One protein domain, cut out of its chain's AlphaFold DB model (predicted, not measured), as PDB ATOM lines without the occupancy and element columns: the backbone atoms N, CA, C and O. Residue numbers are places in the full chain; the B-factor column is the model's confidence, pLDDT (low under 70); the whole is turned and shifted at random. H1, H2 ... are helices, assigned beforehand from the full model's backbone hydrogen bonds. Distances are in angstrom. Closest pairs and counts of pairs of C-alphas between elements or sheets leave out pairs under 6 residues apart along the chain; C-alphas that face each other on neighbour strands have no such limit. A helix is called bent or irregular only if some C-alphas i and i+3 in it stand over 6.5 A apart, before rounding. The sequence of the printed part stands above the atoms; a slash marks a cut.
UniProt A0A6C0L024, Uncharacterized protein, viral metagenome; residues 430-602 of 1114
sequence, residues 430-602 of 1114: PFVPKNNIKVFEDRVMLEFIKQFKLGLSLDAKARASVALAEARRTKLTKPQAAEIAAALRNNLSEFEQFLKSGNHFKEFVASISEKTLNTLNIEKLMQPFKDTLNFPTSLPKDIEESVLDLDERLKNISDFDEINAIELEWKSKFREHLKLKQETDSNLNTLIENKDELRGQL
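This is residues 430 to 602 of the 1114 residues of an uncharacterized protein of viral metagenome (UniProt A0A6C0L024). The model is a long rod built on two long helices, H1 and H7, which run opposite ways side by side over only part of their lengths. H4, H5 and H6 pack on H1, H2 folds back along residues 460 to 471 of H1 at one end of the rod, H3 joins H2 to H4, and residues 589 to 602, of which 589 to 600 belong to H7, stick out at the other end. The printed part has 173 residues with seven named helices, H1 to H7 in chain order, and no named strand; the class is all helix. It is only just loose, close to extended, with a radius of gyration of the C-alphas of 23.1 A and spans of 92 by 25 by 23 A.

H1, residues 430 to 471, begins at C-alpha 430 (-21.660, -14.712, -53.878) and is 62.2 A long. It is only just irregular: C-alphas 430 and 433 are 6.6 A apart. H2 is residues 478 to 490, H3 residues 492 to 501 and H4 residues 505 to 517. H5, residues 522 to 530, is also only just irregular, with C-alphas 525 and 528 6.9 A apart. H6, residues 541 to 555, is 21.0 A long. H7, residues 561 to 600, is 58.1 A long, from C-alpha 561 (-45.906, -44.680, -49.151) to C-alpha 600 (-7.390, -10.441, -76.055).

H1 is the hub and touches five helices. H2 forms a helical hairpin with it at a shallow tilt of 6 degrees; the closest C-alphas, of Ala 471 and Ala 481, are 5.5 A apart. H2 and H3 touch only at the corner, Leu 488 to Phe 495, 4.8 A between C-alphas. H3 and H4 only just touch, with 3 pairs of C-alphas within 8 A, and only at the corner, the closest being those of Leu 499 and Phe 505, 4.7 A apart. H4 touches H1 at a steep tilt of 50 degrees, closest at the C-alphas of Phe 452 and Thr 516, 5.6 A. H5 touches H1 closest at the C-alphas of Val 444 and Ile 522, 6.9 A. H6 touches H1, closest C-alphas Glu 441 and Ile 543 at 5.8 A, and H4, closest C-alphas Ala 510 and Lys 555 at 4.6 A. H7 touches residues 431 to 449 of H1, opposite ways at a shallow tilt of 26 degrees; the closest C-alphas, of Asn 435 and Lys 581, are 5.3 A apart. H7 is apart from H2, H3, H4 and H5. Every O i to N i+4 pair is within hydrogen-bond range in H2, H3, H4 and H6, against 37 of 38 in H1, 3 of 5 in H5 and 35 of 36 in H7.

The two C-alphas farthest apart, of Lys 475 and Leu 602, are 91.9 A apart. Without residues 589 to 602, which stand free, the body spans 71 by 25 by 22 A. The printed part has no cut and no long link. Mean pLDDT of the printed part is 72.0; 62 residues are under 70, namely 457 to 499, 501 to 502, 528 to 537 and 596 to 602.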
ATOM      1  N   PRO A 430     -21.086 -14.407 -55.196       79.12
ATOM      2  CA  PRO A 430     -21.660 -14.712 -53.878       79.12
ATOM      3  C   PRO A 430     -22.825 -15.719 -53.870       79.12
ATOM      4  O   PRO A 430     -23.352 -16.031 -52.793       79.12
ATOM      5  N   PHE A 431     -23.279 -16.191 -55.036       76.06
ATOM      6  CA  PHE A 431     -24.343 -17.191 -55.176       76.06
ATOM      7  C   PHE A 431     -23.816 -18.595 -55.501       76.06
ATOM      8  O   PHE A 431     -24.443 -19.571 -55.086       76.06
ATOM      9  N   VAL A 432     -22.643 -18.721 -56.134       70.31
ATOM     10  CA  VAL A 432     -22.028 -20.025 -56.459       70.31
ATOM     11  C   VAL A 432     -21.835 -20.914 -55.213       70.31
ATOM     12  O   VAL A 432     -22.306 -22.055 -55.239       70.31
ATOM     13  N   PRO A 433     -21.284 -20.431 -54.072       73.06
ATOM     14  CA  PRO A 433     -21.154 -21.249 -52.862       73.06
ATOM     15  C   PRO A 433     -22.506 -21.719 -52.317       73.06
ATOM     16  O   PRO A 433     -22.649 -22.865 -51.904       73.06
ATOM     17  N   LYS A 434     -23.525 -20.850 -52.354       78.94
ATOM     18  CA  LYS A 434     -24.871 -21.142 -51.833       78.94
ATOM     19  C   LYS A 434     -25.555 -22.231 -52.657       78.94
ATOM     20  O   LYS A 434     -26.133 -23.153 -52.088       78.94
ATOM     21  N   ASN A 435     -25.430 -22.164 -53.982       77.31
ATOM     22  CA  ASN A 435     -25.978 -23.171 -54.888       77.31
ATOM     23  C   ASN A 435     -25.213 -24.504 -54.783       77.31
ATOM     24  O   ASN A 435     -25.839 -25.563 -54.788       77.31
ATOM     25  N   ASN A 436     -23.888 -24.472 -54.588       73.81
ATOM     26  CA  ASN A 436     -23.092 -25.668 -54.291       73.81
ATOM     27  C   ASN A 436     -23.522 -26.347 -52.979       73.81
ATOM     28  O   ASN A 436     -23.746 -27.558 -52.964       73.81
ATOM     29  N   ILE A 437     -23.691 -25.573 -51.901       80.31
ATOM     30  CA  ILE A 437     -24.158 -26.069 -50.596       80.31
ATOM     31  C   ILE A 437     -25.570 -26.661 -50.716       80.31
ATOM     32  O   ILE A 437     -25.788 -27.771 -50.239       80.31
ATOM     33  N   LYS A 438     -26.498 -26.002 -51.427       79.31
ATOM     34  CA  LYS A 438     -27.866 -26.508 -51.662       79.31
ATOM     35  C   LYS A 438     -27.909 -27.837 -52.424       79.31
ATOM     36  O   LYS A 438     -28.647 -28.743 -52.044       79.31
ATOM     37  N   VAL A 439     -27.094 -27.989 -53.470       80.38
ATOM     38  CA  VAL A 439     -26.988 -29.255 -54.226       80.38
ATOM     39  C   VAL A 439     -26.358 -30.371 -53.382       80.38
ATOM     40  O   VAL A 439     -26.707 -31.541 -53.551       80.38
ATOM     41  N   PHE A 440     -25.448 -30.031 -52.462       81.69
ATOM     42  CA  PHE A 440     -24.879 -30.987 -51.514       81.69
ATOM     43  C   PHE A 440     -25.890 -31.402 -50.429       81.69
ATOM     44  O   PHE A 440     -26.075 -32.598 -50.221       81.69
ATOM     45  N   GLU A 441     -26.600 -30.449 -49.818       81.12
ATOM     46  CA  GLU A 441     -27.695 -30.663 -48.854       81.12
ATOM     47  C   GLU A 441     -28.719 -31.674 -49.393       81.12
ATOM     48  O   GLU A 441     -28.885 -32.750 -48.818       81.12
ATOM     49  N   ASP A 442     -29.316 -31.402 -50.560       82.19
ATOM     50  CA  ASP A 442     -30.274 -32.307 -51.213       82.19
ATOM     51  C   ASP A 442     -29.692 -33.711 -51.475       82.19
ATOM     52  O   ASP A 442     -30.395 -34.720 -51.358       82.19
ATOM     53  N   ARG A 443     -28.405 -33.803 -51.843       82.94
ATOM     54  CA  ARG A 443     -27.723 -35.081 -52.101       82.94
ATOM     55  C   ARG A 443     -27.550 -35.898 -50.819       82.94
ATOM     56  O   ARG A 443     -27.703 -37.118 -50.869       82.94
ATOM     57  N   VAL A 444     -27.259 -35.246 -49.692       81.31
ATOM     58  CA  VAL A 444     -27.186 -35.887 -48.370       81.31
ATOM     59  C   VAL A 444     -28.568 -36.407 -47.958       81.31
ATOM     60  O   VAL A 444     -28.675 -37.570 -47.569       81.31
ATOM     61  N   MET A 445     -29.637 -35.625 -48.159       84.19
ATOM     62  CA  MET A 445     -31.015 -36.061 -47.876       84.19
ATOM     63  C   MET A 445     -31.432 -37.278 -48.711       84.19
ATOM     64  O   MET A 445     -32.008 -38.236 -48.192       84.19
ATOM     65  N   LEU A 446     -31.117 -37.276 -50.010       83.31
ATOM     66  CA  LEU A 446     -31.431 -38.397 -50.900       83.31
ATOM     67  C   LEU A 446     -30.654 -39.671 -50.545       83.31
ATOM     68  O   LEU A 446     -31.212 -40.765 -50.658       83.31
ATOM     69  N   GLU A 447     -29.406 -39.557 -50.083       84.25
ATOM     70  CA  GLU A 447     -28.650 -40.716 -49.604       84.25
ATOM     71  C   GLU A 447     -29.177 -41.217 -48.245       84.25
ATOM     72  O   GLU A 447     -29.320 -42.428 -48.090       84.25
ATOM     73  N   PHE A 448     -29.586 -40.334 -47.317       81.88
ATOM     74  CA  PHE A 448     -30.280 -40.734 -46.078       81.88
ATOM     75  C   PHE A 448     -31.533 -41.562 -46.400       81.88
ATOM     76  O   PHE A 448     -31.670 -42.691 -45.935       81.88
ATOM     77  N   ILE A 449     -32.425 -41.056 -47.262       81.75
ATOM     78  CA  ILE A 449     -33.671 -41.749 -47.649       81.75
ATOM     79  C   ILE A 449     -33.379 -43.106 -48.311       81.75
ATOM     80  O   ILE A 449     -34.092 -44.086 -48.080       81.75
ATOM     81  N   LYS A 450     -32.315 -43.189 -49.116       85.06
ATOM     82  CA  LYS A 450     -31.864 -44.424 -49.772       85.06
ATOM     83  C   LYS A 450     -31.346 -45.459 -48.768       85.06
ATOM     84  O   LYS A 450     -31.741 -46.622 -48.860       85.06
ATOM     85  N   GLN A 451     -30.526 -45.053 -47.799       79.75
ATOM     86  CA  GLN A 451     -30.040 -45.938 -46.732       79.75
ATOM     87  C   GLN A 451     -31.176 -46.362 -45.787       79.75
ATOM     88  O   GLN A 451     -31.288 -47.542 -45.460       79.75
ATOM     89  N   PHE A 452     -32.105 -45.459 -45.465       82.19
ATOM     90  CA  PHE A 452     -33.316 -45.761 -44.697       82.19
ATOM     91  C   PHE A 452     -34.183 -46.834 -45.381       82.19
ATOM     92  O   PHE A 452     -34.554 -47.833 -44.763       82.19
ATOM     93  N   LYS A 453     -34.437 -46.701 -46.693       81.56
ATOM     94  CA  LYS A 453     -35.150 -47.721 -47.487       81.56
ATOM     95  C   LYS A 453     -34.404 -49.059 -47.565       81.56
ATOM     96  O   LYS A 453     -35.045 -50.112 -47.545       81.56
ATOM     97  N   LEU A 454     -33.071 -49.041 -47.626       78.62
ATOM     98  CA  LEU A 454     -32.246 -50.251 -47.554       78.62
ATOM     99  C   LEU A 454     -32.406 -50.940 -46.186       78.62
ATOM    100  O   LEU A 454     -32.673 -52.140 -46.132       78.62
ATOM    101  N   GLY A 455     -32.329 -50.168 -45.098       75.56
ATOM    102  CA  GLY A 455     -32.543 -50.633 -43.729       75.56
ATOM    103  C   GLY A 455     -33.920 -51.267 -43.534       75.56
ATOM    104  O   GLY A 455     -33.995 -52.394 -43.049       75.56
ATOM    105  N   LEU A 456     -34.993 -50.618 -44.005       73.94
ATOM    106  CA  LEU A 456     -36.354 -51.175 -43.982       73.94
ATOM    107  C   LEU A 456     -36.421 -52.545 -44.678       73.94
ATOM    108  O   LEU A 456     -36.978 -53.487 -44.122       73.94
ATOM    109  N   SER A 457     -35.817 -52.677 -45.864       69.19
ATOM    110  CA  SER A 457     -35.789 -53.928 -46.639       69.19
ATOM    111  C   SER A 457     -35.015 -55.053 -45.933       69.19
ATOM    112  O   SER A 457     -35.455 -56.206 -45.928       69.19
ATOM    113  N   LEU A 458     -33.877 -54.732 -45.312       66.75
ATOM    114  CA  LEU A 458     -33.028 -55.702 -44.615       66.75
ATOM    115  C   LEU A 458     -33.647 -56.160 -43.286       66.75
ATOM    116  O   LEU A 458     -33.798 -57.363 -43.064       66.75
ATOM    117  N   ASP A 459     -34.070 -55.225 -42.433       66.94
ATOM    118  CA  ASP A 459     -34.672 -55.542 -41.132       66.94
ATOM    119  C   ASP A 459     -36.065 -56.188 -41.293       66.94
ATOM    120  O   ASP A 459     -36.432 -57.029 -40.473       66.94
ATOM    121  N   ALA A 460     -36.819 -55.895 -42.364       62.94
ATOM    122  CA  ALA A 460     -38.047 -56.630 -42.695       62.94
ATOM    123  C   ALA A 460     -37.757 -58.101 -43.031       62.94
ATOM    124  O   ALA A 460     -38.377 -59.003 -42.465       62.94
ATOM    125  N   LYS A 461     -36.760 -58.368 -43.889       62.56
ATOM    126  CA  LYS A 461     -36.326 -59.739 -44.221       62.56
ATOM    127  C   LYS A 461     -35.798 -60.492 -42.994       62.56
ATOM    128  O   LYS A 461     -36.062 -61.688 -42.870       62.56
ATOM    129  N   ALA A 462     -35.101 -59.805 -42.087       60.38
ATOM    130  CA  ALA A 462     -34.626 -60.371 -40.826       60.38
ATOM    131  C   ALA A 462     -35.777 -60.659 -39.842       60.38
ATOM    132  O   ALA A 462     -35.873 -61.758 -39.305       60.38
ATOM    133  N   ARG A 463     -36.710 -59.722 -39.634       60.50
ATOM    134  CA  ARG A 463     -37.861 -59.948 -38.740       60.50
ATOM    135  C   ARG A 463     -38.823 -61.005 -39.286       60.50
ATOM    136  O   ARG A 463     -39.350 -61.785 -38.498       60.50
ATOM    137  N   ALA A 464     -38.981 -61.116 -40.606       58.09
ATOM    138  CA  ALA A 464     -39.727 -62.212 -41.228       58.09
ATOM    139  C   ALA A 464     -39.088 -63.589 -40.951       58.09
ATOM    140  O   ALA A 464     -39.812 -64.550 -40.688       58.09
ATOM    141  N   SER A 465     -37.750 -63.708 -40.944       55.59
ATOM    142  CA  SER A 465     -37.081 -64.976 -40.605       55.59
ATOM    143  C   SER A 465     -37.146 -65.304 -39.106       55.59
ATOM    144  O   SER A 465     -37.333 -66.470 -38.752       55.59
ATOM    145  N   VAL A 466     -37.099 -64.295 -38.225       56.78
ATOM    146  CA  VAL A 466     -37.337 -64.465 -36.778       56.78
ATOM    147  C   VAL A 466     -38.777 -64.907 -36.503       56.78
ATOM    148  O   VAL A 466     -38.975 -65.891 -35.794       56.78
ATOM    149  N   ALA A 467     -39.779 -64.280 -37.126       53.91
ATOM    150  CA  ALA A 467     -41.180 -64.691 -37.001       53.91
ATOM    151  C   ALA A 467     -41.406 -66.143 -37.471       53.91
ATOM    152  O   ALA A 467     -42.138 -66.897 -36.830       53.91
ATOM    153  N   LEU A 468     -40.717 -66.578 -38.533       53.56
ATOM    154  CA  LEU A 468     -40.717 -67.971 -38.999       53.56
ATOM    155  C   LEU A 468     -40.107 -68.918 -37.939       53.56
ATOM    156  O   LEU A 468     -40.626 -70.011 -37.700       53.56
ATOM    157  N   ALA A 469     -39.036 -68.500 -37.255       53.59
ATOM    158  CA  ALA A 469     -38.415 -69.260 -36.167       53.59
ATOM    159  C   ALA A 469     -39.278 -69.319 -34.888       53.59
ATOM    160  O   ALA A 469     -39.298 -70.348 -34.211       53.59
ATOM    161  N   GLU A 470     -40.027 -68.263 -34.566       53.47
ATOM    162  CA  GLU A 470     -40.944 -68.239 -33.421       53.47
ATOM    163  C   GLU A 470     -42.249 -68.992 -33.693       53.47
ATOM    164  O   GLU A 470     -42.692 -69.761 -32.841       53.47
ATOM    165  N   ALA A 471     -42.811 -68.899 -34.900       51.06
ATOM    166  CA  ALA A 471     -43.964 -69.704 -35.308       51.06
ATOM    167  C   ALA A 471     -43.656 -71.217 -35.278       51.06
ATOM    168  O   ALA A 471     -44.506 -72.022 -34.891       51.06
ATOM    169  N   ARG A 472     -42.404 -71.611 -35.574       50.38
ATOM    170  CA  ARG A 472     -41.892 -72.982 -35.362       50.38
ATOM    171  C   ARG A 472     -41.838 -73.397 -33.879       50.38
ATOM    172  O   ARG A 472     -41.844 -74.594 -33.604       50.38
ATOM    173  N   ARG A 473     -41.801 -72.456 -32.923       51.00
ATOM    174  CA  ARG A 473     -41.841 -72.721 -31.466       51.00
ATOM    175  C   ARG A 473     -43.266 -72.740 -30.897       51.00
ATOM    176  O   ARG A 473     -43.538 -73.519 -29.988       51.00
ATOM    177  N   THR A 474     -44.184 -71.920 -31.412       46.16
ATOM    178  CA  THR A 474     -45.520 -71.681 -30.815       46.16
ATOM    179  C   THR A 474     -46.623 -72.664 -31.240       46.16
ATOM    180  O   THR A 474     -47.794 -72.433 -30.950       46.16
ATOM    181  N   LYS A 475     -46.272 -73.793 -31.874       46.53
ATOM    182  CA  LYS A 475     -47.204 -74.830 -32.378       46.53
ATOM    183  C   LYS A 475     -48.195 -74.363 -33.460       46.53
ATOM    184  O   LYS A 475     -49.178 -75.058 -33.717       46.53
ATOM    185  N   LEU A 476     -47.923 -73.252 -34.148       46.31
ATOM    186  CA  LEU A 476     -48.533 -73.008 -35.459       46.31
ATOM    187  C   LEU A 476     -48.121 -74.128 -36.426       46.31
ATOM    188  O   LEU A 476     -47.014 -74.668 -36.335       46.31
ATOM    189  N   THR A 477     -49.007 -74.511 -37.347       52.19
ATOM    190  CA  THR A 477     -48.670 -75.572 -38.306       52.19
ATOM    191  C   THR A 477     -47.591 -75.084 -39.279       52.19
ATOM    192  O   THR A 477     -47.579 -73.910 -39.660       52.19
ATOM    193  N   LYS A 478     -46.679 -75.979 -39.697       51.25
ATOM    194  CA  LYS A 478     -45.590 -75.653 -40.645       51.25
ATOM    195  C   LYS A 478     -46.068 -74.841 -41.869       51.25
ATOM    196  O   LYS A 478     -45.390 -73.861 -42.175       51.25
ATOM    197  N   PRO A 479     -47.199 -75.177 -42.535       50.81
ATOM    198  CA  PRO A 479     -47.703 -74.399 -43.666       50.81
ATOM    199  C   PRO A 479     -48.074 -72.965 -43.286       50.81
ATOM    200  O   PRO A 479     -47.546 -72.038 -43.883       50.81
ATOM    201  N   GLN A 480     -48.883 -72.762 -42.240       49.56
ATOM    202  CA  GLN A 480     -49.336 -71.428 -41.813       49.56
ATOM    203  C   GLN A 480     -48.164 -70.520 -41.403       49.56
ATOM    204  O   GLN A 480     -48.148 -69.333 -41.719       49.56
ATOM    205  N   ALA A 481     -47.157 -71.085 -40.730       52.19
ATOM    206  CA  ALA A 481     -45.932 -70.373 -40.373       52.19
ATOM    207  C   ALA A 481     -45.122 -69.934 -41.610       52.19
ATOM    208  O   ALA A 481     -44.584 -68.827 -41.635       52.19
ATOM    209  N   ALA A 482     -45.037 -70.791 -42.632       52.75
ATOM    210  CA  ALA A 482     -44.343 -70.491 -43.882       52.75
ATOM    211  C   ALA A 482     -45.127 -69.503 -44.763       52.75
ATOM    212  O   ALA A 482     -44.526 -68.607 -45.343       52.75
ATOM    213  N   GLU A 483     -46.452 -69.628 -44.819       54.22
ATOM    214  CA  GLU A 483     -47.368 -68.777 -45.588       54.22
ATOM    215  C   GLU A 483     -47.351 -67.331 -45.071       54.22
ATOM    216  O   GLU A 483     -47.111 -66.403 -45.843       54.22
ATOM    217  N   ILE A 484     -47.462 -67.137 -43.748       54.28
ATOM    218  CA  ILE A 484     -47.318 -65.819 -43.107       54.28
ATOM    219  C   ILE A 484     -45.914 -65.246 -43.348       54.28
ATOM    220  O   ILE A 484     -45.778 -64.076 -43.699       54.28
ATOM    221  N   ALA A 485     -44.853 -66.046 -43.205       53.44
ATOM    222  CA  ALA A 485     -43.496 -65.550 -43.431       53.44
ATOM    223  C   ALA A 485     -43.217 -65.212 -44.909       53.44
ATOM    224  O   ALA A 485     -42.499 -64.253 -45.178       53.44
ATOM    225  N   ALA A 486     -43.787 -65.950 -45.867       54.75
ATOM    226  CA  ALA A 486     -43.663 -65.670 -47.298       54.75
ATOM    227  C   ALA A 486     -44.409 -64.386 -47.698       54.75
ATOM    228  O   ALA A 486     -43.852 -63.569 -48.433       54.75
ATOM    229  N   ALA A 487     -45.614 -64.176 -47.158       51.88
ATOM    230  CA  ALA A 487     -46.372 -62.931 -47.275       51.88
ATOM    231  C   ALA A 487     -45.548 -61.726 -46.779       51.88
ATOM    232  O   ALA A 487     -45.205 -60.830 -47.554       51.88
ATOM    233  N   LEU A 488     -45.094 -61.767 -45.519       52.75
ATOM    234  CA  LEU A 488     -44.298 -60.698 -44.895       52.75
ATOM    235  C   LEU A 488     -42.949 -60.432 -45.591       52.75
ATOM    236  O   LEU A 488     -42.431 -59.320 -45.514       52.75
ATOM    237  N   ARG A 489     -42.361 -61.435 -46.259       52.12
ATOM    238  CA  ARG A 489     -41.068 -61.317 -46.959       52.12
ATOM    239  C   ARG A 489     -41.187 -60.710 -48.359       52.12
ATOM    240  O   ARG A 489     -40.211 -60.132 -48.835       52.12
ATOM    241  N   ASN A 490     -42.353 -60.838 -48.996       53.62
ATOM    242  CA  ASN A 490     -42.576 -60.457 -50.395       53.62
ATOM    243  C   ASN A 490     -43.533 -59.264 -50.572       53.62
ATOM    244  O   ASN A 490     -43.496 -58.626 -51.624       53.62
ATOM    245  N   ASN A 491     -44.374 -58.942 -49.583       60.62
ATOM    246  CA  ASN A 491     -45.381 -57.887 -49.692       60.62
ATOM    247  C   ASN A 491     -45.247 -56.837 -48.574       60.62
ATOM    248  O   ASN A 491     -45.718 -57.010 -47.448       60.62
ATOM    249  N   LEU A 492     -44.634 -55.697 -48.915       63.69
ATOM    250  CA  LEU A 492     -44.409 -54.565 -48.005       63.69
ATOM    251  C   LEU A 492     -45.696 -54.058 -47.334       63.69
ATOM    252  O   LEU A 492     -45.650 -53.673 -46.170       63.69
ATOM    253  N   SER A 493     -46.845 -54.111 -48.018       65.25
ATOM    254  CA  SER A 493     -48.131 -53.670 -47.455       65.25
ATOM    255  C   SER A 493     -48.688 -54.640 -46.403       65.25
ATOM    256  O   SER A 493     -49.394 -54.221 -45.485       65.25
ATOM    257  N   GLU A 494     -48.363 -55.930 -46.493       64.44
ATOM    258  CA  GLU A 494     -48.739 -56.931 -45.484       64.44
ATOM    259  C   GLU A 494     -47.799 -56.862 -44.274       64.44
ATOM    260  O   GLU A 494     -48.263 -56.937 -43.136       64.44
ATOM    261  N   PHE A 495     -46.505 -56.607 -44.498       66.19
ATOM    262  CA  PHE A 495     -45.548 -56.311 -43.428       66.19
ATOM    263  C   PHE A 495     -45.887 -55.010 -42.680       66.19
ATOM    264  O   PHE A 495     -45.843 -54.971 -41.450       66.19
ATOM    265  N   GLU A 496     -46.318 -53.969 -43.395       67.50
ATOM    266  CA  GLU A 496     -46.830 -52.732 -42.798       67.50
ATOM    267  C   GLU A 496     -48.076 -52.986 -41.937       67.50
ATOM    268  O   GLU A 496     -48.135 -52.560 -40.783       67.50
ATOM    269  N   GLN A 497     -49.060 -53.723 -42.466       68.81
ATOM    270  CA  GLN A 497     -50.274 -54.085 -41.729       68.81
ATOM    271  C   GLN A 497     -49.966 -54.938 -40.493       68.81
ATOM    272  O   GLN A 497     -50.579 -54.722 -39.448       68.81
ATOM    273  N   PHE A 498     -48.993 -55.849 -40.569       67.12
ATOM    274  CA  PHE A 498     -48.507 -56.621 -39.426       67.12
ATOM    275  C   PHE A 498     -47.910 -55.708 -38.343       67.12
ATOM    276  O   PHE A 498     -48.390 -55.725 -37.206       67.12
ATOM    277  N   LEU A 499     -46.953 -54.844 -38.700       68.50
ATOM    278  CA  LEU A 499     -46.352 -53.874 -37.776       68.50
ATOM    279  C   LEU A 499     -47.388 -52.930 -37.144       68.50
ATOM    280  O   LEU A 499     -47.316 -52.649 -35.949       68.50
ATOM    281  N   LYS A 500     -48.369 -52.466 -37.925       74.38
ATOM    282  CA  LYS A 500     -49.477 -51.632 -37.435       74.38
ATOM    283  C   LYS A 500     -50.414 -52.413 -36.512       74.38
ATOM    284  O   LYS A 500     -50.823 -51.879 -35.490       74.38
ATOM    285  N   SER A 501     -50.707 -53.682 -36.810       67.88
ATOM    286  CA  SER A 501     -51.561 -54.531 -35.964       67.88
ATOM    287  C   SER A 501     -50.944 -54.852 -34.598       67.88
ATOM    288  O   SER A 501     -51.676 -55.016 -33.627       67.88
ATOM    289  N   GLY A 502     -49.609 -54.885 -34.508       62.44
ATOM    290  CA  GLY A 502     -48.868 -55.000 -33.250       62.44
ATOM    291  C   GLY A 502     -48.520 -53.662 -32.585       62.44
ATOM    292  O   GLY A 502     -47.798 -53.669 -31.599       62.44
ATOM    293  N   ASN A 503     -48.958 -52.516 -33.124       73.06
ATOM    294  CA  ASN A 503     -48.534 -51.150 -32.756       73.06
ATOM    295  C   ASN A 503     -47.022 -50.831 -32.903       73.06
ATOM    296  O   ASN A 503     -46.639 -49.665 -32.825       73.06
ATOM    297  N   HIS A 504     -46.173 -51.816 -33.210       75.25
ATOM    298  CA  HIS A 504     -44.717 -51.684 -33.359       75.25
ATOM    299  C   HIS A 504     -44.245 -50.872 -34.582       75.25
ATOM    300  O   HIS A 504     -43.042 -50.699 -34.768       75.25
ATOM    301  N   PHE A 505     -45.147 -50.375 -35.438       77.50
ATOM    302  CA  PHE A 505     -44.783 -49.629 -36.652       77.50
ATOM    303  C   PHE A 505     -43.880 -48.419 -36.367       77.50
ATOM    304  O   PHE A 505     -42.824 -48.303 -36.988       77.50
ATOM    305  N   LYS A 506     -44.232 -47.569 -35.389       81.88
ATOM    306  CA  LYS A 506     -43.409 -46.401 -35.027       81.88
ATOM    307  C   LYS A 506     -42.046 -46.796 -34.452       81.88
ATOM    308  O   LYS A 506     -41.036 -46.230 -34.847       81.88
ATOM    309  N   GLU A 507     -42.008 -47.789 -33.567       80.19
ATOM    310  CA  GLU A 507     -40.768 -48.290 -32.953       80.19
ATOM    311  C   GLU A 507     -39.815 -48.885 -34.002       80.19
ATOM    312  O   GLU A 507     -38.605 -48.671 -33.957       80.19
ATOM    313  N   PHE A 508     -40.368 -49.610 -34.981       79.50
ATOM    314  CA  PHE A 508     -39.622 -50.161 -36.108       79.50
ATOM    315  C   PHE A 508     -39.030 -49.053 -36.981       79.50
ATOM    316  O   PHE A 508     -37.818 -49.007 -37.170       79.50
ATOM    317  N   VAL A 509     -39.879 -48.144 -37.466       82.38
ATOM    318  CA  VAL A 509     -39.498 -46.995 -38.300       82.38
ATOM    319  C   VAL A 509     -38.418 -46.152 -37.616       82.38
ATOM    320  O   VAL A 509     -37.374 -45.901 -38.216       82.38
ATOM    321  N   ALA A 510     -38.611 -45.791 -36.344       83.50
ATOM    322  CA  ALA A 510     -37.646 -45.005 -35.582       83.50
ATOM    323  C   ALA A 510     -36.295 -45.719 -35.424       83.50
ATOM    324  O   ALA A 510     -35.257 -45.101 -35.643       83.50
ATOM    325  N   SER A 511     -36.296 -47.029 -35.144       83.94
ATOM    326  CA  SER A 511     -35.062 -47.818 -35.042       83.94
ATOM    327  C   SER A 511     -34.292 -47.892 -36.367       83.94
ATOM    328  O   SER A 511     -33.062 -47.885 -36.357       83.94
ATOM    329  N   ILE A 512     -34.971 -47.923 -37.522       81.88
ATOM    330  CA  ILE A 512     -34.284 -47.846 -38.824       81.88
ATOM    331  C   ILE A 512     -33.742 -46.438 -39.089       81.88
ATOM    332  O   ILE A 512     -32.638 -46.310 -39.619       81.88
ATOM    333  N   SER A 513     -34.470 -45.392 -38.696       83.19
ATOM    334  CA  SER A 513     -34.033 -44.000 -38.862       83.19
ATOM    335  C   SER A 513     -32.777 -43.710 -38.032       83.19
ATOM    336  O   SER A 513     -31.757 -43.291 -38.574       83.19
ATOM    337  N   GLU A 514     -32.773 -44.120 -36.761       85.94
ATOM    338  CA  GLU A 514     -31.617 -44.033 -35.862       85.94
ATOM    339  C   GLU A 514     -30.408 -44.848 -36.369       85.94
ATOM    340  O   GLU A 514     -29.282 -44.348 -36.376       85.94
ATOM    341  N   LYS A 515     -30.611 -46.080 -36.868       83.31
ATOM    342  CA  LYS A 515     -29.542 -46.853 -37.540       83.31
ATOM    343  C   LYS A 515     -28.990 -46.121 -38.771       83.31
ATOM    344  O   LYS A 515     -27.793 -46.201 -39.037       83.31
ATOM    345  N   THR A 516     -29.847 -45.432 -39.524       84.06
ATOM    346  CA  THR A 516     -29.471 -44.700 -40.744       84.06
ATOM    347  C   THR A 516     -28.648 -43.459 -40.408       84.06
ATOM    348  O   THR A 516     -27.566 -43.277 -40.962       84.06
ATOM    349  N   LEU A 517     -29.099 -42.661 -39.438       84.81
ATOM    350  CA  LEU A 517     -28.377 -41.496 -38.928       84.81
ATOM    351  C   LEU A 517     -26.972 -41.882 -38.433       84.81
ATOM    352  O   LEU A 517     -25.986 -41.269 -38.829       84.81
ATOM    353  N   ASN A 518     -26.868 -42.969 -37.662       81.31
ATOM    354  CA  ASN A 518     -25.597 -43.484 -37.138       81.31
ATOM    355  C   ASN A 518     -24.677 -44.144 -38.190       81.31
ATOM    356  O   ASN A 518     -23.546 -44.502 -37.861       81.31
ATOM    357  N   THR A 519     -25.128 -44.339 -39.436       78.81
ATOM    358  CA  THR A 519     -24.322 -44.948 -40.519       78.81
ATOM    359  C   THR A 519     -24.050 -44.011 -41.701       78.81
ATOM    360  O   THR A 519     -23.205 -44.321 -42.546       78.81
ATOM    361  N   LEU A 520     -24.696 -42.841 -41.762       80.62
ATOM    362  CA  LEU A 520     -24.495 -41.861 -42.826       80.62
ATOM    363  C   LEU A 520     -23.181 -41.081 -42.640       80.62
ATOM    364  O   LEU A 520     -23.109 -40.095 -41.912       80.62
ATOM    365  N   ASN A 521     -22.133 -41.475 -43.366       80.56
ATOM    366  CA  ASN A 521     -20.876 -40.726 -43.395       80.56
ATOM    367  C   ASN A 521     -20.983 -39.499 -44.328       80.56
ATOM    368  O   ASN A 521     -20.696 -39.582 -45.527       80.56
ATOM    369  N   ILE A 522     -21.407 -38.360 -43.769       75.88
ATOM    370  CA  ILE A 522     -21.595 -37.099 -44.508       75.88
ATOM    371  C   ILE A 522     -20.256 -36.545 -45.031       75.88
ATOM    372  O   ILE A 522     -20.199 -36.070 -46.166       75.88
ATOM    373  N   GLU A 523     -19.153 -36.673 -44.285       75.25
ATOM    374  CA  GLU A 523     -17.824 -36.222 -44.739       75.25
ATOM    375  C   GLU A 523     -17.380 -36.917 -46.034       75.25
ATOM    376  O   GLU A 523     -16.861 -36.272 -46.946       75.25
ATOM    377  N   LYS A 524     -17.639 -38.225 -46.162       77.44
ATOM    378  CA  LYS A 524     -17.357 -39.005 -47.376       77.44
ATOM    379  C   LYS A 524     -18.223 -38.564 -48.559       77.44
ATOM    380  O   LYS A 524     -17.748 -38.598 -49.692       77.44
ATOM    381  N   LEU A 525     -19.457 -38.120 -48.311       72.31
ATOM    382  CA  LEU A 525     -20.310 -37.504 -49.337       72.31
ATOM    383  C   LEU A 525     -19.837 -36.093 -49.725       72.31
ATOM    384  O   LEU A 525     -20.124 -35.656 -50.839       72.31
ATOM    385  N   MET A 526     -19.113 -35.406 -48.834       71.88
ATOM    386  CA  MET A 526     -18.583 -34.055 -49.037       71.88
ATOM    387  C   MET A 526     -17.294 -34.027 -49.872       71.88
ATOM    388  O   MET A 526     -17.058 -33.043 -50.569       71.88
ATOM    389  N   GLN A 527     -16.474 -35.092 -49.847       70.69
ATOM    390  CA  GLN A 527     -15.190 -35.142 -50.575       70.69
ATOM    391  C   GLN A 527     -15.294 -34.689 -52.052       70.69
ATOM    392  O   GLN A 527     -14.530 -33.801 -52.416       70.69
ATOM    393  N   PRO A 528     -16.261 -35.152 -52.882       66.19
ATOM    394  CA  PRO A 528     -16.364 -34.765 -54.299       66.19
ATOM    395  C   PRO A 528     -16.776 -33.303 -54.556       66.19
ATOM    396  O   PRO A 528     -17.030 -32.937 -55.701       66.19
ATOM    397  N   PHE A 529     -16.931 -32.495 -53.504       66.75
ATOM    398  CA  PHE A 529     -17.242 -31.070 -53.589       66.75
ATOM    399  C   PHE A 529     -16.114 -30.179 -53.047       66.75
ATOM    400  O   PHE A 529     -16.131 -28.981 -53.323       66.75
ATOM    401  N   LYS A 530     -15.120 -30.728 -52.330       67.00
ATOM    402  CA  LYS A 530     -14.008 -29.937 -51.766       67.00
ATOM    403  C   LYS A 530     -13.149 -29.265 -52.836       67.00
ATOM    404  O   LYS A 530     -12.667 -28.163 -52.610       67.00
ATOM    405  N   ASP A 531     -13.039 -29.893 -54.002       59.47
ATOM    406  CA  ASP A 531     -12.302 -29.364 -55.154       59.47
ATOM    407  C   ASP A 531     -13.090 -28.276 -55.914       59.47
ATOM    408  O   ASP A 531     -12.584 -27.682 -56.865       59.47
ATOM    409  N   THR A 532     -14.345 -27.996 -55.524       62.38
ATOM    410  CA  THR A 532     -15.142 -26.928 -56.147       62.38
ATOM    411  C   THR A 532     -14.863 -25.576 -55.499       62.38
ATOM    412  O   THR A 532     -14.834 -25.438 -54.275       62.38
ATOM    413  N   LEU A 533     -14.664 -24.555 -56.339       53.28
ATOM    414  CA  LEU A 533     -14.268 -23.220 -55.904       53.28
ATOM    415  C   LEU A 533     -15.242 -22.664 -54.850       53.28
ATOM    416  O   LEU A 533     -16.460 -22.670 -55.040       53.28
ATOM    417  N   ASN A 534     -14.687 -22.155 -53.747       60.81
ATOM    418  CA  ASN A 534     -15.418 -21.577 -52.614       60.81
ATOM    419  C   ASN A 534     -16.388 -22.539 -51.886       60.81
ATOM    420  O   ASN A 534     -17.322 -22.079 -51.223       60.81
ATOM    421  N   PHE A 535     -16.183 -23.861 -51.960       67.44
ATOM    422  CA  PHE A 535     -16.881 -24.814 -51.090       67.44
ATOM    423  C   PHE A 535     -16.352 -24.739 -49.637       67.44
ATOM    424  O   PHE A 535     -15.147 -24.567 -49.439       67.44
ATOM    425  N   PRO A 536     -17.204 -24.852 -48.597       67.31
ATOM    426  CA  PRO A 536     -16.753 -24.798 -47.206       67.31
ATOM    427  C   PRO A 536     -15.858 -25.993 -46.832       67.31
ATOM    428  O   PRO A 536     -16.160 -27.145 -47.134       67.31
ATOM    429  N   THR A 537     -14.761 -25.719 -46.123       67.12
ATOM    430  CA  THR A 537     -13.757 -26.727 -45.726       67.12
ATOM    431  C   THR A 537     -14.233 -27.674 -44.618       67.12
ATOM    432  O   THR A 537     -13.708 -28.781 -44.492       67.12
ATOM    433  N   SER A 538     -15.242 -27.267 -43.846       71.88
ATOM    434  CA  SER A 538     -15.946 -28.068 -42.838       71.88
ATOM    435  C   SER A 538     -17.437 -28.167 -43.168       71.88
ATOM    436  O   SER A 538     -17.989 -27.265 -43.801       71.88
ATOM    437  N   LEU A 539     -18.106 -29.216 -42.684       71.69
ATOM    438  CA  LEU A 539     -19.546 -29.417 -42.875       71.69
ATOM    439  C   LEU A 539     -20.363 -28.213 -42.343       71.69
ATOM    440  O   LEU A 539     -20.168 -27.816 -41.191       71.69
ATOM    441  N   PRO A 540     -21.268 -27.609 -43.140       74.56
ATOM    442  CA  PRO A 540     -22.200 -26.599 -42.641       74.56
ATOM    443  C   PRO A 540     -23.226 -27.203 -41.675       74.56
ATOM    444  O   PRO A 540     -23.889 -28.184 -42.011       74.56
ATOM    445  N   LYS A 541     -23.402 -26.570 -40.509       75.06
ATOM    446  CA  LYS A 541     -24.355 -26.997 -39.466       75.06
ATOM    447  C   LYS A 541     -25.788 -27.108 -39.975       75.06
ATOM    448  O   LYS A 541     -26.493 -28.038 -39.622       75.06
ATOM    449  N   ASP A 542     -26.177 -26.208 -40.870       75.25
ATOM    450  CA  ASP A 542     -27.475 -26.164 -41.541       75.25
ATOM    451  C   ASP A 542     -27.830 -27.512 -42.213       75.25
ATOM    452  O   ASP A 542     -29.003 -27.881 -42.305       75.25
ATOM    453  N   ILE A 543     -26.821 -28.280 -42.658       78.56
ATOM    454  CA  ILE A 543     -26.994 -29.623 -43.238       78.56
ATOM    455  C   ILE A 543     -27.151 -30.684 -42.141       78.56
ATOM    456  O   ILE A 543     -27.972 -31.583 -42.302       78.56
ATOM    457  N   GLU A 544     -26.428 -30.577 -41.023       78.19
ATOM    458  CA  GLU A 544     -26.624 -31.442 -39.848       78.19
ATOM    459  C   GLU A 544     -28.048 -31.270 -39.290       78.19
ATOM    460  O   GLU A 544     -28.761 -32.251 -39.084       78.19
ATOM    461  N   GLU A 545     -28.504 -30.022 -39.140       83.19
ATOM    462  CA  GLU A 545     -29.864 -29.677 -38.709       83.19
ATOM    463  C   GLU A 545     -30.927 -30.182 -39.703       83.19
ATOM    464  O   GLU A 545     -31.916 -30.786 -39.288       83.19
ATOM    465  N   SER A 546     -30.700 -30.038 -41.014       84.75
ATOM    466  CA  SER A 546     -31.624 -30.552 -42.041       84.75
ATOM    467  C   SER A 546     -31.673 -32.088 -42.107       84.75
ATOM    468  O   SER A 546     -32.723 -32.653 -42.415       84.75
ATOM    469  N   VAL A 547     -30.574 -32.789 -41.789       83.94
ATOM    470  CA  VAL A 547     -30.574 -34.259 -41.646       83.94
ATOM    471  C   VAL A 547     -31.369 -34.688 -40.411       83.94
ATOM    472  O   VAL A 547     -32.092 -35.681 -40.475       83.94
ATOM    473  N   LEU A 548     -31.290 -33.938 -39.308       86.69
ATOM    474  CA  LEU A 548     -32.062 -34.209 -38.089       86.69
ATOM    475  C   LEU A 548     -33.568 -33.936 -38.270       86.69
ATOM    476  O   LEU A 548     -34.380 -34.726 -37.792       86.69
ATOM    477  N   ASP A 549     -33.958 -32.886 -39.006       89.06
ATOM    478  CA  ASP A 549     -35.362 -32.658 -39.396       89.06
ATOM    479  C   ASP A 549     -35.893 -33.802 -40.278       89.06
ATOM    480  O   ASP A 549     -36.996 -34.306 -40.059       89.06
ATOM    481  N   LEU A 550     -35.087 -34.283 -41.229       88.19
ATOM    482  CA  LEU A 550     -35.452 -35.417 -42.077       88.19
ATOM    483  C   LEU A 550     -35.575 -36.733 -41.289       88.19
ATOM    484  O   LEU A 550     -36.502 -37.500 -41.546       88.19
ATOM    485  N   ASP A 551     -34.686 -36.983 -40.327       88.38
ATOM    486  CA  ASP A 551     -34.760 -38.121 -39.405       88.38
ATOM    487  C   ASP A 551     -36.039 -38.067 -38.546       88.38
ATOM    488  O   ASP A 551     -36.786 -39.046 -38.485       88.38
ATOM    489  N   GLU A 552     -36.366 -36.916 -37.953       89.94
ATOM    490  CA  GLU A 552     -37.589 -36.748 -37.153       89.94
ATOM    491  C   GLU A 552     -38.869 -36.810 -37.999       89.94
ATOM    492  O   GLU A 552     -39.875 -37.395 -37.583       89.94
ATOM    493  N   ARG A 553     -38.824 -36.315 -39.240       89.56
ATOM    494  CA  ARG A 553     -39.900 -36.486 -40.222       89.56
ATOM    495  C   ARG A 553     -40.081 -37.953 -40.622       89.56
ATOM    496  O   ARG A 553     -41.222 -38.396 -40.755       89.56
ATOM    497  N   LEU A 554     -38.998 -38.719 -40.778       86.06
ATOM    498  CA  LEU A 554     -39.053 -40.145 -41.124       86.06
ATOM    499  C   LEU A 554     -39.498 -41.025 -39.948       86.06
ATOM    500  O   LEU A 554     -40.306 -41.924 -40.159       86.06
ATOM    501  N   LYS A 555     -39.091 -40.725 -38.707       86.56
ATOM    502  CA  LYS A 555     -39.609 -41.363 -37.476       86.56
ATOM    503  C   LYS A 555     -41.132 -41.261 -37.327       86.56
ATOM    504  O   LYS A 555     -41.752 -42.135 -36.718       86.56
ATOM    505  N   ASN A 556     -41.736 -40.189 -37.847       86.06
ATOM    506  CA  ASN A 556     -43.143 -39.856 -37.622       86.06
ATOM    507  C   ASN A 556     -44.108 -40.212 -38.765       86.06
ATOM    508  O   ASN A 556     -45.303 -39.941 -38.614       86.06
ATOM    509  N   ILE A 557     -43.638 -40.852 -39.845       86.12
ATOM    510  CA  ILE A 557     -44.499 -41.298 -40.958       86.12
ATOM    511  C   ILE A 557     -45.655 -42.193 -40.487       86.12
ATOM    512  O   ILE A 557     -45.529 -42.936 -39.507       86.12
ATOM    513  N   SER A 558     -46.785 -42.154 -41.199       79.75
ATOM    514  CA  SER A 558     -47.946 -43.000 -40.895       79.75
ATOM    515  C   SER A 558     -48.032 -44.277 -41.740       79.75
ATOM    516  O   SER A 558     -48.656 -45.242 -41.296       79.75
ATOM    517  N   ASP A 559     -47.378 -44.342 -42.903       82.06
ATOM    518  CA  ASP A 559     -47.257 -45.524 -43.772       82.06
ATOM    519  C   ASP A 559     -45.933 -45.527 -44.570       82.06
ATOM    520  O   ASP A 559     -45.126 -44.605 -44.450       82.06
ATOM    521  N   PHE A 560     -45.656 -46.589 -45.338       79.38
ATOM    522  CA  PHE A 560     -44.439 -46.665 -46.158       79.38
ATOM    523  C   PHE A 560     -44.529 -45.888 -47.490       79.38
ATOM    524  O   PHE A 560     -43.490 -45.634 -48.109       79.38
ATOM    525  N   ASP A 561     -45.721 -45.476 -47.930       77.19
ATOM    526  CA  ASP A 561     -45.906 -44.680 -49.151       77.19
ATOM    527  C   ASP A 561     -45.563 -43.197 -48.934       77.19
ATOM    528  O   ASP A 561     -45.053 -42.539 -49.846       77.19
ATOM    529  N   GLU A 562     -45.698 -42.679 -47.711       82.81
ATOM    530  CA  GLU A 562     -45.164 -41.369 -47.316       82.81
ATOM    531  C   GLU A 562     -43.653 -41.243 -47.594       82.81
ATOM    532  O   GLU A 562     -43.191 -40.184 -48.023       82.81
ATOM    533  N   ILE A 563     -42.878 -42.328 -47.472       78.44
ATOM    534  CA  ILE A 563     -41.440 -42.335 -47.807       78.44
ATOM    535  C   ILE A 563     -41.228 -42.122 -49.316       78.44
ATOM    536  O   ILE A 563     -40.262 -41.483 -49.733       78.44
ATOM    537  N   ASN A 564     -42.132 -42.633 -50.159       77.50
ATOM    538  CA  ASN A 564     -42.108 -42.388 -51.603       77.50
ATOM    539  C   ASN A 564     -42.440 -40.920 -51.918       77.50
ATOM    540  O   ASN A 564     -41.815 -40.334 -52.801       77.50
ATOM    541  N   ALA A 565     -43.355 -40.298 -51.167       78.81
ATOM    542  CA  ALA A 565     -43.651 -38.870 -51.290       78.81
ATOM    543  C   ALA A 565     -42.468 -37.982 -50.850       78.81
ATOM    544  O   ALA A 565     -42.106 -37.055 -51.574       78.81
ATOM    545  N   ILE A 566     -41.816 -38.304 -49.725       78.44
ATOM    546  CA  ILE A 566     -40.614 -37.605 -49.231       78.44
ATOM    547  C   ILE A 566     -39.460 -37.729 -50.241       78.44
ATOM    548  O   ILE A 566     -38.813 -36.735 -50.569       78.44
ATOM    549  N   GLU A 567     -39.227 -38.919 -50.806       82.50
ATOM    550  CA  GLU A 567     -38.207 -39.110 -51.845       82.50
ATOM    551  C   GLU A 567     -38.513 -38.298 -53.117       82.50
ATOM    552  O   GLU A 567     -37.602 -37.739 -53.726       82.50
ATOM    553  N   LEU A 568     -39.783 -38.206 -53.527       76.25
ATOM    554  CA  LEU A 568     -40.201 -37.407 -54.684       76.25
ATOM    555  C   LEU A 568     -40.034 -35.897 -54.449       76.25
ATOM    556  O   LEU A 568     -39.643 -35.193 -55.382       76.25
ATOM    557  N   GLU A 569     -40.273 -35.413 -53.228       84.69
ATOM    558  CA  GLU A 569     -40.044 -34.018 -52.824       84.69
ATOM    559  C   GLU A 569     -38.560 -33.639 -52.950       84.69
ATOM    560  O   GLU A 569     -38.218 -32.709 -53.684       84.69
ATOM    561  N   TRP A 570     -37.662 -34.400 -52.313       79.44
ATOM    562  CA  TRP A 570     -36.216 -34.152 -52.392       79.44
ATOM    563  C   TRP A 570     -35.663 -34.383 -53.806       79.44
ATOM    564  O   TRP A 570     -34.798 -33.635 -54.258       79.44
ATOM    565  N   LYS A 571     -36.229 -35.319 -54.583       75.94
ATOM    566  CA  LYS A 571     -35.935 -35.435 -56.023       75.94
ATOM    567  C   LYS A 571     -36.447 -34.248 -56.844       75.94
ATOM    568  O   LYS A 571     -35.999 -34.109 -57.981       75.94
ATOM    569  N   SER A 572     -37.381 -33.421 -56.368       77.88
ATOM    570  CA  SER A 572     -37.721 -32.149 -57.029       77.88
ATOM    571  C   SER A 572     -36.692 -31.082 -56.675       77.88
ATOM    572  O   SER A 572     -36.011 -30.598 -57.579       77.88
ATOM    573  N   LYS A 573     -36.477 -30.840 -55.371       75.94
ATOM    574  CA  LYS A 573     -35.489 -29.882 -54.840       75.94
ATOM    575  C   LYS A 573     -34.109 -30.064 -55.484       75.94
ATOM    576  O   LYS A 573     -33.610 -29.130 -56.105       75.94
ATOM    577  N   PHE A 574     -33.591 -31.297 -55.507       77.12
ATOM    578  CA  PHE A 574     -32.301 -31.619 -56.131       77.12
ATOM    579  C   PHE A 574     -32.221 -31.205 -57.605       77.12
ATOM    580  O   PHE A 574     -31.198 -30.694 -58.049       77.12
ATOM    581  N   ARG A 575     -33.293 -31.396 -58.387       75.56
ATOM    582  CA  ARG A 575     -33.323 -30.996 -59.807       75.56
ATOM    583  C   ARG A 575     -33.458 -29.484 -59.984       75.56
ATOM    584  O   ARG A 575     -32.937 -28.948 -60.957       75.56
ATOM    585  N   GLU A 576     -34.125 -28.803 -59.059       77.19
ATOM    586  CA  GLU A 576     -34.277 -27.347 -59.061       77.19
ATOM    587  C   GLU A 576     -32.960 -26.654 -58.668       77.19
ATOM    588  O   GLU A 576     -32.469 -25.818 -59.427       77.19
ATOM    589  N   HIS A 577     -32.314 -27.068 -57.572       80.00
ATOM    590  CA  HIS A 577     -31.013 -26.532 -57.159       80.00
ATOM    591  C   HIS A 577     -29.877 -26.917 -58.120       80.00
ATOM    592  O   HIS A 577     -29.034 -26.072 -58.417       80.00
ATOM    593  N   LEU A 578     -29.871 -28.134 -58.688       76.94
ATOM    594  CA  LEU A 578     -28.884 -28.520 -59.709       76.94
ATOM    595  C   LEU A 578     -29.003 -27.650 -60.967       76.94
ATOM    596  O   LEU A 578     -27.985 -27.222 -61.507       76.94
ATOM    597  N   LYS A 579     -30.231 -27.330 -61.399       75.88
ATOM    598  CA  LYS A 579     -30.458 -26.404 -62.513       75.88
ATOM    599  C   LYS A 579     -30.007 -24.983 -62.168       75.88
ATOM    600  O   LYS A 579     -29.374 -24.342 -62.998       75.88
ATOM    601  N   LEU A 580     -30.313 -24.490 -60.964       73.88
ATOM    602  CA  LEU A 580     -29.868 -23.168 -60.505       73.88
ATOM    603  C   LEU A 580     -28.339 -23.073 -60.446       73.88
ATOM    604  O   LEU A 580     -27.786 -22.066 -60.886       73.88
ATOM    605  N   LYS A 581     -27.652 -24.131 -59.994       78.38
ATOM    606  CA  LYS A 581     -26.193 -24.247 -60.097       78.38
ATOM    607  C   LYS A 581     -25.738 -24.135 -61.556       78.38
ATOM    608  O   LYS A 581     -25.008 -23.207 -61.872       78.38
ATOM    609  N   GLN A 582     -26.220 -25.006 -62.447       77.06
ATOM    610  CA  GLN A 582     -25.833 -25.009 -63.868       77.06
ATOM    611  C   GLN A 582     -26.056 -23.650 -64.554       77.06
ATOM    612  O   GLN A 582     -25.227 -23.209 -65.342       77.06
ATOM    613  N   GLU A 583     -27.160 -22.971 -64.241       73.69
ATOM    614  CA  GLU A 583     -27.487 -21.642 -64.765       73.69
ATOM    615  C   GLU A 583     -26.565 -20.551 -64.187       73.69
ATOM    616  O   GLU A 583     -26.183 -19.632 -64.906       73.69
ATOM    617  N   THR A 584     -26.137 -20.672 -62.927       72.50
ATOM    618  CA  THR A 584     -25.164 -19.755 -62.302       72.50
ATOM    619  C   THR A 584     -23.760 -19.959 -62.874       72.50
ATOM    620  O   THR A 584     -23.143 -18.996 -63.322       72.50
ATOM    621  N   ASP A 585     -23.290 -21.208 -62.919       74.62
ATOM    622  CA  ASP A 585     -21.963 -21.584 -63.414       74.62
ATOM    623  C   ASP A 585     -21.812 -21.225 -64.905       74.62
ATOM    624  O   ASP A 585     -20.822 -20.617 -65.304       74.62
ATOM    625  N   SER A 586     -22.829 -21.512 -65.732       74.69
ATOM    626  CA  SER A 586     -22.833 -21.166 -67.161       74.69
ATOM    627  C   SER A 586     -22.814 -19.652 -67.399       74.69
ATOM    628  O   SER A 586     -22.075 -19.181 -68.267       74.69
ATOM    629  N   ASN A 587     -23.566 -18.871 -66.614       72.69
ATOM    630  CA  ASN A 587     -23.531 -17.407 -66.694       72.69
ATOM    631  C   ASN A 587     -22.167 -16.848 -66.255       72.69
ATOM    632  O   ASN A 587     -21.637 -15.959 -66.921       72.69
ATOM    633  N   LEU A 588     -21.579 -17.381 -65.178       72.94
ATOM    634  CA  LEU A 588     -20.266 -16.962 -64.684       72.94
ATOM    635  C   LEU A 588     -19.152 -17.278 -65.694       72.94
ATOM    636  O   LEU A 588     -18.385 -16.380 -66.036       72.94
ATOM    637  N   ASN A 589     -19.112 -18.500 -66.236       74.69
ATOM    638  CA  ASN A 589     -18.157 -18.890 -67.279       74.69
ATOM    639  C   ASN A 589     -18.307 -18.005 -68.522       74.69
ATOM    640  O   ASN A 589     -17.329 -17.409 -68.964       74.69
ATOM    641  N   THR A 590     -19.540 -17.802 -69.002       73.38
ATOM    642  CA  THR A 590     -19.818 -16.907 -70.139       73.38
ATOM    643  C   THR A 590     -19.287 -15.491 -69.877       73.38
ATOM    644  O   THR A 590     -18.701 -14.875 -70.765       73.38
ATOM    645  N   LEU A 591     -19.461 -14.939 -68.672       71.00
ATOM    646  CA  LEU A 591     -18.929 -13.614 -68.331       71.00
ATOM    647  C   LEU A 591     -17.394 -13.612 -68.257       71.00
ATOM    648  O   LEU A 591     -16.768 -12.674 -68.748       71.00
ATOM    649  N   ILE A 592     -16.777 -14.656 -67.701       71.50
ATOM    650  CA  ILE A 592     -15.316 -14.814 -67.651       71.50
ATOM    651  C   ILE A 592     -14.728 -14.875 -69.069       71.50
ATOM    652  O   ILE A 592     -13.797 -14.119 -69.345       71.50
ATOM    653  N   GLU A 593     -15.316 -15.676 -69.960       70.69
ATOM    654  CA  GLU A 593     -14.951 -15.800 -71.376       70.69
ATOM    655  C   GLU A 593     -15.059 -14.460 -72.112       70.69
ATOM    656  O   GLU A 593     -14.074 -14.000 -72.679       70.69
ATOM    657  N   ASN A 594     -16.213 -13.777 -72.051       70.75
ATOM    658  CA  ASN A 594     -16.391 -12.478 -72.720       70.75
ATOM    659  C   ASN A 594     -15.400 -11.422 -72.193       70.75
ATOM    660  O   ASN A 594     -14.892 -10.608 -72.962       70.75
ATOM    661  N   LYS A 595     -15.106 -11.432 -70.884       79.69
ATOM    662  CA  LYS A 595     -14.119 -10.543 -70.253       79.69
ATOM    663  C   LYS A 595     -12.716 -10.775 -70.820       79.69
ATOM    664  O   LYS A 595     -12.025  -9.804 -71.121       79.69
ATOM    665  N   ASP A 596     -12.292 -12.032 -70.951       66.56
ATOM    666  CA  ASP A 596     -10.943 -12.374 -71.413       66.56
ATOM    667  C   ASP A 596     -10.808 -12.350 -72.951       66.56
ATOM    668  O   ASP A 596      -9.757 -11.948 -73.446       66.56
ATOM    669  N   GLU A 597     -11.878 -12.594 -73.719       68.94
ATOM    670  CA  GLU A 597     -11.913 -12.307 -75.165       68.94
ATOM    671  C   GLU A 597     -11.733 -10.802 -75.426       68.94
ATOM    672  O   GLU A 597     -10.870 -10.398 -76.208       68.94
ATOM    673  N   LEU A 598     -12.487  -9.949 -74.719       67.31
ATOM    674  CA  LEU A 598     -12.360  -8.492 -74.836       67.31
ATOM    675  C   LEU A 598     -10.970  -7.987 -74.424       67.31
ATOM    676  O   LEU A 598     -10.530  -6.972 -74.960       67.31
ATOM    677  N   ARG A 599     -10.274  -8.681 -73.509       65.56
ATOM    678  CA  ARG A 599      -8.869  -8.409 -73.149       65.56
ATOM    679  C   ARG A 599      -7.900  -8.856 -74.238       65.56
ATOM    680  O   ARG A 599      -6.979  -8.105 -74.541       65.56
ATOM    681  N   GLY A 600      -8.127 -10.012 -74.863       61.88
ATOM    682  CA  GLY A 600      -7.390 -10.441 -76.055       61.88
ATOM    683  C   GLY A 600      -7.496  -9.412 -77.184       61.88
ATOM    684  O   GLY A 600      -6.492  -9.015 -77.759       61.88
ATOM    685  N   GLN A 601      -8.691  -8.857 -77.412       66.19
ATOM    686  CA  GLN A 601      -8.911  -7.770 -78.377       66.19
ATOM    687  C   GLN A 601      -8.180  -6.449 -78.034       66.19
ATOM    688  O   GLN A 601      -8.132  -5.556 -78.882       66.19
ATOM    689  N   LEU A 602      -7.611  -6.290 -76.828       63.88
ATOM    690  CA  LEU A 602      -6.766  -5.138 -76.479       63.88
ATOM    691  C   LEU A 602      -5.297  -5.313 -76.898       63.88
ATOM    692  O   LEU A 602      -4.536  -4.355 -76.754       63.88
TER     693      LEU A 602